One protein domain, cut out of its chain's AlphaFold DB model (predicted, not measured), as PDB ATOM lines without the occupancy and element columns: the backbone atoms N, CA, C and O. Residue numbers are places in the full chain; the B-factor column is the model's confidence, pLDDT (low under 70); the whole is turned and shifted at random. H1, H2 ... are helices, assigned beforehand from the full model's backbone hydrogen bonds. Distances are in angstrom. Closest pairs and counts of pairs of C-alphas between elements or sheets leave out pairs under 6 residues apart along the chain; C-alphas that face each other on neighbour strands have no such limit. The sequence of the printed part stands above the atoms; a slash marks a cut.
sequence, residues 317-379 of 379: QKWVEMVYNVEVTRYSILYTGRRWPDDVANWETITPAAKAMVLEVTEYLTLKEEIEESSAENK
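What this domain is: This is residues 317 to 379 of the 379 residues of an uncharacterized protein of Alternaria arborescens (UniProt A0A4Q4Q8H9). Two helices cross nearly at right angles: the long H2 makes the longest axis, the shorter H1 crosses it, and a long loop joins them. Residues 367 to 379 stick out at one end, residues 348 to 354 at the other. The printed part has 63 residues with two named helices, H1 then H2, and no named strand: all helix. It is only just loose, close to compact, with a radius of gyration of the C-alphas of 13.2 A, spanning 45 by 30 by 16 A.

How they stand to each other: Start at H2, residues 352 to 377; its residues 358 to 365 alone touch residues 323 to 330 of H1, residues 320 to 335. Look at the closest C-alphas, Val 323 and Val 361, 6.2 A apart. The helices' lines stand about perpendicular, at 76 degrees. In both, every O i to N i+4 pair is within hydrogen-bond range.

Where its parts are: Find C-alpha 352 at (-51.897, 25.813, 0.537); H2 runs 37.5 A to C-alpha 377. H1 runs 22.1 A from C-alpha 320 at (-38.840, 41.561, -2.940).

The domain as a whole: The C-alphas farthest apart, Thr 349 and Lys 379, are 45.0 A apart. The printed part has no cut; residues 336 to 351 form a long link. Confidence is under 70 at residues 332, 335 to 336, 345 and 373 to 379.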
ATOM      1  N   GLN A 317     -39.382  43.121  -8.601       72.00
ATOM      2  CA  GLN A 317     -39.643  44.044  -7.475       72.00
ATOM      3  C   GLN A 317     -41.006  43.852  -6.770       72.00
ATOM      4  O   GLN A 317     -41.174  44.266  -5.626       72.00
ATOM      5  N   LYS A 318     -41.965  43.175  -7.416       77.00
ATOM      6  CA  LYS A 318     -43.269  42.790  -6.839       77.00
ATOM      7  C   LYS A 318     -43.188  41.710  -5.747       77.00
ATOM      8  O   LYS A 318     -44.155  41.542  -5.012       77.00
ATOM      9  N   TRP A 319     -42.078  40.973  -5.661       78.56
ATOM     10  CA  TRP A 319     -41.875  39.898  -4.682       78.56
ATOM     11  C   TRP A 319     -40.790  40.194  -3.651       78.56
ATOM     12  O   TRP A 319     -40.727  39.473  -2.664       78.56
ATOM     13  N   VAL A 320     -39.971  41.236  -3.834       75.12
ATOM     14  CA  VAL A 320     -38.840  41.561  -2.940       75.12
ATOM     15  C   VAL A 320     -39.258  41.612  -1.466       75.12
ATOM     16  O   VAL A 320     -38.583  41.028  -0.626       75.12
ATOM     17  N   GLU A 321     -40.408  42.216  -1.155       72.06
ATOM     18  CA  GLU A 321     -40.974  42.247   0.202       72.06
ATOM     19  C   GLU A 321     -41.333  40.843   0.728       72.06
ATOM     20  O   GLU A 321     -41.054  40.518   1.879       72.06
ATOM     21  N   MET A 322     -41.896  39.971  -0.116       77.56
ATOM     22  CA  MET A 322     -42.222  38.592   0.260       77.56
ATOM     23  C   MET A 322     -40.966  37.731   0.444       77.56
ATOM     24  O   MET A 322     -40.899  36.969   1.405       77.56
ATOM     25  N   VAL A 323     -39.976  37.865  -0.445       78.12
ATOM     26  CA  VAL A 323     -38.684  37.165  -0.349       78.12
ATOM     27  C   VAL A 323     -37.988  37.544   0.951       78.12
ATOM     28  O   VAL A 323     -37.658  36.665   1.741       78.12
ATOM     29  N   TYR A 324     -37.872  38.845   1.213       74.25
ATOM     30  CA  TYR A 324     -37.277  39.388   2.428       74.25
ATOM     31  C   TYR A 324     -38.015  38.936   3.702       74.25
ATOM     32  O   TYR A 324     -37.384  38.467   4.649       74.25
ATOM     33  N   ASN A 325     -39.353  38.986   3.723       73.38
ATOM     34  CA  ASN A 325     -40.134  38.521   4.874       73.38
ATOM     35  C   ASN A 325     -39.934  37.014   5.143       73.38
ATOM     36  O   ASN A 325     -39.850  36.602   6.302       73.38
ATOM     37  N   VAL A 326     -39.813  36.187   4.098       80.56
ATOM     38  CA  VAL A 326     -39.495  34.755   4.240       80.56
ATOM     39  C   VAL A 326     -38.050  34.547   4.710       80.56
ATOM     40  O   VAL A 326     -37.835  33.746   5.615       80.56
ATOM     41  N   GLU A 327     -37.081  35.291   4.172       82.25
ATOM     42  CA  GLU A 327     -35.659  35.254   4.558       82.25
ATOM     43  C   GLU A 327     -35.476  35.586   6.052       82.25
ATOM     44  O   GLU A 327     -34.878  34.805   6.797       82.25
ATOM     45  N   VAL A 328     -36.101  36.671   6.527       72.62
ATOM     46  CA  VAL A 328     -36.087  37.090   7.942       72.62
ATOM     47  C   VAL A 328     -36.781  36.071   8.855       72.62
ATOM     48  O   VAL A 328     -36.253  35.753   9.925       72.62
ATOM     49  N   THR A 329     -37.933  35.524   8.450       72.38
ATOM     50  CA  THR A 329     -38.674  34.541   9.271       72.38
ATOM     51  C   THR A 329     -37.954  33.189   9.322       72.38
ATOM     52  O   THR A 329     -37.912  32.543  10.370       72.38
ATOM     53  N   ARG A 330     -37.314  32.774   8.222       81.56
ATOM     54  CA  ARG A 330     -36.441  31.593   8.174       81.56
ATOM     55  C   ARG A 330     -35.241  31.767   9.097       81.56
ATOM     56  O   ARG A 330     -34.958  30.873   9.894       81.56
ATOM     57  N   TYR A 331     -34.578  32.922   9.041       77.06
ATOM     58  CA  TYR A 331     -33.428  33.209   9.893       77.06
ATOM     59  C   TYR A 331     -33.795  33.208  11.386       77.06
ATOM     60  O   TYR A 331     -33.099  32.577  12.181       77.06
ATOM     61  N   SER A 332     -34.902  33.844  11.788       65.81
ATOM     62  CA  SER A 332     -35.311  33.906  13.204       65.81
ATOM     63  C   SER A 332     -35.704  32.537  13.783       65.81
ATOM     64  O   SER A 332     -35.375  32.225  14.934       65.81
ATOM     65  N   ILE A 333     -36.343  31.680  12.983       70.50
ATOM     66  CA  ILE A 333     -36.715  30.312  13.371       70.50
ATOM     67  C   ILE A 333     -35.472  29.425  13.498       70.50
ATOM     68  O   ILE A 333     -35.278  28.796  14.540       70.50
ATOM     69  N   LEU A 334     -34.571  29.444  12.513       76.69
ATOM     70  CA  LEU A 334     -33.325  28.672  12.584       76.69
ATOM     71  C   LEU A 334     -32.412  29.156  13.728       76.69
ATOM     72  O   LEU A 334     -31.876  28.331  14.471       76.69
ATOM     73  N   TYR A 335     -32.301  30.471  13.950       67.25
ATOM     74  CA  TYR A 335     -31.524  31.052  15.056       67.25
ATOM     75  C   TYR A 335     -32.069  30.662  16.442       67.25
ATOM     76  O   TYR A 335     -31.300  30.475  17.384       67.25
ATOM     77  N   THR A 336     -33.388  30.490  16.579       65.81
ATOM     78  CA  THR A 336     -34.015  30.017  17.830       65.81
ATOM     79  C   THR A 336     -33.996  28.490  17.994       65.81
ATOM     80  O   THR A 336     -34.571  27.973  18.954       65.81
ATOM     81  N   GLY A 337     -33.318  27.758  17.101       72.88
ATOM     82  CA  GLY A 337     -33.212  26.294  17.140       72.88
ATOM     83  C   GLY A 337     -34.503  25.562  16.756       72.88
ATOM     84  O   GLY A 337     -34.657  24.382  17.077       72.88
ATOM     85  N   ARG A 338     -35.435  26.264  16.103       72.44
ATOM     86  CA  ARG A 338     -36.727  25.749  15.638       72.44
ATOM     87  C   ARG A 338     -36.637  25.226  14.203       72.44
ATOM     88  O   ARG A 338     -35.702  25.528  13.460       72.44
ATOM     89  N   ARG A 339     -37.615  24.417  13.806       78.75
ATOM     90  CA  ARG A 339     -37.699  23.777  12.490       78.75
ATOM     91  C   ARG A 339     -38.378  24.691  11.480       78.75
ATOM     92  O   ARG A 339     -39.555  25.005  11.607       78.75
ATOM     93  N   TRP A 340     -37.652  25.059  10.434       81.00
ATOM     94  CA  TRP A 340     -38.247  25.691   9.262       81.00
ATOM     95  C   TRP A 340     -38.819  24.630   8.299       81.00
ATOM     96  O   TRP A 340     -38.128  23.639   8.054       81.00
ATOM     97  N   PRO A 341     -40.017  24.818   7.710       78.94
ATOM     98  CA  PRO A 341     -41.026  25.843   8.007       78.94
ATOM     99  C   PRO A 341     -42.035  25.413   9.093       78.94
ATOM    100  O   PRO A 341     -42.918  26.191   9.433       78.94
ATOM    101  N   ASP A 342     -41.944  24.189   9.619       76.44
ATOM    102  CA  ASP A 342     -42.995  23.578  10.449       76.44
ATOM    103  C   ASP A 342     -43.334  24.359  11.735       76.44
ATOM    104  O   ASP A 342     -44.502  24.428  12.113       76.44
ATOM    105  N   ASP A 343     -42.340  24.990  12.370       72.88
ATOM    106  CA  ASP A 343     -42.506  25.799  13.589       72.88
ATOM    107  C   ASP A 343     -42.878  27.276  13.300       72.88
ATOM    108  O   ASP A 343     -42.846  28.109  14.213       72.88
ATOM    109  N   VAL A 344     -43.216  27.636  12.050       78.06
ATOM    110  CA  VAL A 344     -43.716  28.981  11.697       78.06
ATOM    111  C   VAL A 344     -45.041  29.254  12.417       78.06
ATOM    112  O   VAL A 344     -45.967  28.439  12.411       78.06
ATOM    113  N   ALA A 345     -45.168  30.438  13.024       68.62
ATOM    114  CA  ALA A 345     -46.413  30.855  13.662       68.62
ATOM    115  C   ALA A 345     -47.574  30.822  12.651       68.62
ATOM    116  O   ALA A 345     -47.467  31.356  11.548       68.62
ATOM    117  N   ASN A 346     -48.686  30.184  13.027       71.69
ATOM    118  CA  ASN A 346     -49.837  29.932  12.151       71.69
ATOM    119  C   ASN A 346     -49.554  29.062  10.902       71.69
ATOM    120  O   ASN A 346     -50.399  29.014  10.009       71.69
ATOM    121  N   TRP A 347     -48.440  28.312  10.832       79.06
ATOM    122  CA  TRP A 347     -48.142  27.448   9.675       79.06
ATOM    123  C   TRP A 347     -49.306  26.526   9.319       79.06
ATOM    124  O   TRP A 347     -49.692  26.463   8.158       79.06
ATOM    125  N   GLU A 348     -49.951  25.873  10.287       75.75
ATOM    126  CA  GLU A 348     -51.090  24.988  10.007       75.75
ATOM    127  C   GLU A 348     -52.245  25.699   9.275       75.75
ATOM    128  O   GLU A 348     -52.779  25.134   8.317       75.75
ATOM    129  N   THR A 349     -52.564  26.948   9.638       75.75
ATOM    130  CA  THR A 349     -53.733  27.705   9.146       75.75
ATOM    131  C   THR A 349     -53.483  28.522   7.869       75.75
ATOM    132  O   THR A 349     -54.443  28.963   7.233       75.75
ATOM    133  N   ILE A 350     -52.226  28.688   7.438       80.56
ATOM    134  CA  ILE A 350     -51.872  29.338   6.162       80.56
ATOM    135  C   ILE A 350     -52.437  28.550   4.959       80.56
ATOM    136  O   ILE A 350     -52.480  27.316   4.950       80.56
ATOM    137  N   THR A 351     -52.865  29.257   3.905       83.75
ATOM    138  CA  THR A 351     -53.458  28.624   2.712       83.75
ATOM    139  C   THR A 351     -52.434  27.775   1.938       83.75
ATOM    140  O   THR A 351     -51.261  28.149   1.868       83.75
ATOM    141  N   PRO A 352     -52.834  26.666   1.280       81.44
ATOM    142  CA  PRO A 352     -51.897  25.813   0.537       81.44
ATOM    143  C   PRO A 352     -51.094  26.548  -0.548       81.44
ATOM    144  O   PRO A 352     -49.925  26.240  -0.755       81.44
ATOM    145  N   ALA A 353     -51.687  27.555  -1.200       74.38
ATOM    146  CA  ALA A 353     -50.995  28.385  -2.186       74.38
ATOM    147  C   ALA A 353     -49.908  29.271  -1.549       74.38
ATOM    148  O   ALA A 353     -48.820  29.400  -2.103       74.38
ATOM    149  N   ALA A 354     -50.168  29.841  -0.368       74.50
ATOM    150  CA  ALA A 354     -49.162  30.597   0.372       74.50
ATOM    151  C   ALA A 354     -48.050  29.684   0.919       74.50
ATOM    152  O   ALA A 354     -46.882  30.045   0.812       74.50
ATOM    153  N   LYS A 355     -48.375  28.470   1.397       80.19
ATOM    154  CA  LYS A 355     -47.366  27.457   1.777       80.19
ATOM    155  C   LYS A 355     -46.444  27.108   0.614       80.19
ATOM    156  O   LYS A 355     -45.231  27.109   0.788       80.19
ATOM    157  N   ALA A 356     -47.014  26.859  -0.567       82.81
ATOM    158  CA  ALA A 356     -46.245  26.572  -1.773       82.81
ATOM    159  C   ALA A 356     -45.288  27.723  -2.127       82.81
ATOM    160  O   ALA A 356     -44.115  27.468  -2.366       82.81
ATOM    161  N   MET A 357     -45.743  28.981  -2.072       80.62
ATOM    162  CA  MET A 357     -44.867  30.134  -2.327       80.62
ATOM    163  C   MET A 357     -43.791  30.327  -1.246       80.62
ATOM    164  O   MET A 357     -42.665  30.668  -1.587       80.62
ATOM    165  N   VAL A 358     -44.079  30.081   0.039       81.75
ATOM    166  CA  VAL A 358     -43.058  30.140   1.110       81.75
ATOM    167  C   VAL A 358     -41.990  29.055   0.925       81.75
ATOM    168  O   VAL A 358     -40.806  29.326   1.126       81.75
ATOM    169  N   LEU A 359     -42.378  27.849   0.495       86.00
ATOM    170  CA  LEU A 359     -41.443  26.773   0.148       86.00
ATOM    171  C   LEU A 359     -40.606  27.125  -1.092       86.00
ATOM    172  O   LEU A 359     -39.388  27.020  -1.044       86.00
ATOM    173  N   GLU A 360     -41.228  27.624  -2.159       84.81
ATOM    174  CA  GLU A 360     -40.542  28.004  -3.405       84.81
ATOM    175  C   GLU A 360     -39.555  29.177  -3.201       84.81
ATOM    176  O   GLU A 360     -38.465  29.200  -3.773       84.81
ATOM    177  N   VAL A 361     -39.899  30.131  -2.327       82.94
ATOM    178  CA  VAL A 361     -38.988  31.204  -1.888       82.94
ATOM    179  C   VAL A 361     -37.880  30.663  -0.976       82.94
ATOM    180  O   VAL A 361     -36.741  31.111  -1.085       82.94
ATOM    181  N   THR A 362     -38.169  29.684  -0.110       85.38
ATOM    182  CA  THR A 362     -37.133  28.997   0.688       85.38
ATOM    183  C   THR A 362     -36.105  28.336  -0.223       85.38
ATOM    184  O   THR A 362     -34.912  28.510  -0.009       85.38
ATOM    185  N   GLU A 363     -36.575  27.613  -1.240       85.81
ATOM    186  CA  GLU A 363     -35.751  26.880  -2.201       85.81
ATOM    187  C   GLU A 363     -34.861  27.826  -3.021       85.81
ATOM    188  O   GLU A 363     -33.654  27.601  -3.133       85.81
ATOM    189  N   TYR A 364     -35.419  28.955  -3.478       85.94
ATOM    190  CA  TYR A 364     -34.654  30.048  -4.089       85.94
ATOM    191  C   TYR A 364     -33.552  30.594  -3.165       85.94
ATOM    192  O   TYR A 364     -32.417  30.770  -3.608       85.94
ATOM    193  N   LEU A 365     -33.861  30.836  -1.885       82.88
ATOM    194  CA  LEU A 365     -32.889  31.342  -0.909       82.88
ATOM    195  C   LEU A 365     -31.784  30.318  -0.608       82.88
ATOM    196  O   LEU A 365     -30.619  30.700  -0.579       82.88
ATOM    197  N   THR A 366     -32.109  29.028  -0.464       84.44
ATOM    198  CA  THR A 366     -31.090  27.978  -0.267       84.44
ATOM    199  C   THR A 366     -30.191  27.796  -1.486       84.44
ATOM    200  O   THR A 366     -28.984  27.656  -1.327       84.44
ATOM    201  N   LEU A 367     -30.734  27.858  -2.708       81.69
ATOM    202  CA  LEU A 367     -29.921  27.773  -3.929       81.69
ATOM    203  C   LEU A 367     -29.026  29.011  -4.098       81.69
ATOM    204  O   LEU A 367     -27.867  28.885  -4.489       81.69
ATOM    205  N   LYS A 368     -29.523  30.203  -3.742       82.44
ATOM    206  CA  LYS A 368     -28.717  31.430  -3.683       82.44
ATOM    207  C   LYS A 368     -27.563  31.294  -2.680       82.44
ATOM    208  O   LYS A 368     -26.440  31.651  -3.020       82.44
ATOM    209  N   GLU A 369     -27.819  30.759  -1.486       81.56
ATOM    210  CA  GLU A 369     -26.792  30.490  -0.466       81.56
ATOM    211  C   GLU A 369     -25.743  29.477  -0.964       81.56
ATOM    212  O   GLU A 369     -24.556  29.797  -0.951       81.56
ATOM    213  N   GLU A 370     -26.159  28.319  -1.499       79.06
ATOM    214  CA  GLU A 370     -25.255  27.294  -2.065       79.06
ATOM    215  C   GLU A 370     -24.350  27.871  -3.181       79.06
ATOM    216  O   GLU A 370     -23.152  27.569  -3.253       79.06
ATOM    217  N   ILE A 371     -24.893  28.743  -4.039       74.56
ATOM    218  CA  ILE A 371     -24.154  29.390  -5.137       74.56
ATOM    219  C   ILE A 371     -23.228  30.508  -4.621       74.56
ATOM    220  O   ILE A 371     -22.100  30.647  -5.101       74.56
ATOM    221  N   GLU A 372     -23.649  31.301  -3.633       72.19
ATOM    222  CA  GLU A 372     -22.798  32.346  -3.049       72.19
ATOM    223  C   GLU A 372     -21.633  31.745  -2.238       72.19
ATOM    224  O   GLU A 372     -20.492  32.188  -2.427       72.19
ATOM    225  N   GLU A 373     -21.863  30.693  -1.440       64.06
ATOM    226  CA  GLU A 373     -20.820  29.979  -0.682       64.06
ATOM    227  C   GLU A 373     -19.816  29.264  -1.600       64.06
ATOM    228  O   GLU A 373     -18.603  29.464  -1.470       64.06
ATOM    229  N   SER A 374     -20.284  28.518  -2.606       58.12
ATOM    230  CA  SER A 374     -19.386  27.875  -3.581       58.12
ATOM    231  C   SER A 374     -18.593  28.890  -4.424       58.12
ATOM    232  O   SER A 374     -17.449  28.622  -4.810       58.12
ATOM    233  N   SER A 375     -19.116  30.105  -4.633       52.25
ATOM    234  CA  SER A 375     -18.361  31.216  -5.238       52.25
ATOM    235  C   SER A 375     -17.307  31.843  -4.305       52.25
ATOM    236  O   SER A 375     -16.438  32.593  -4.778       52.25
ATOM    237  N   ALA A 376     -17.392  31.583  -2.998       51.69
ATOM    238  CA  ALA A 376     -16.483  32.084  -1.970       51.69
ATOM    239  C   ALA A 376     -15.354  31.091  -1.648       51.69
ATOM    240  O   ALA A 376     -14.227  31.536  -1.449       51.69
ATOM    241  N   GLU A 377     -15.611  29.777  -1.674       48.66
ATOM    242  CA  GLU A 377     -14.566  28.747  -1.502       48.66
ATOM    243  C   GLU A 377     -13.590  28.650  -2.692       48.66
ATOM    244  O   GLU A 377     -12.471  28.162  -2.544       48.66
ATOM    245  N   ASN A 378     -13.975  29.146  -3.872       45.34
ATOM    246  CA  ASN A 378     -13.150  29.147  -5.089       45.34
ATOM    247  C   ASN A 378     -12.288  30.427  -5.263       45.34
ATOM    248  O   ASN A 378     -12.064  30.867  -6.397       45.34
ATOM    249  N   LYS A 379     -11.825  31.057  -4.169       39.19
ATOM    250  CA  LYS A 379     -11.007  32.293  -4.175       39.19
ATOM    251  C   LYS A 379      -9.866  32.281  -3.156       39.19
ATOM    252  O   LYS A 379      -8.779  32.765  -3.546       39.19
TER     253      LYS A 379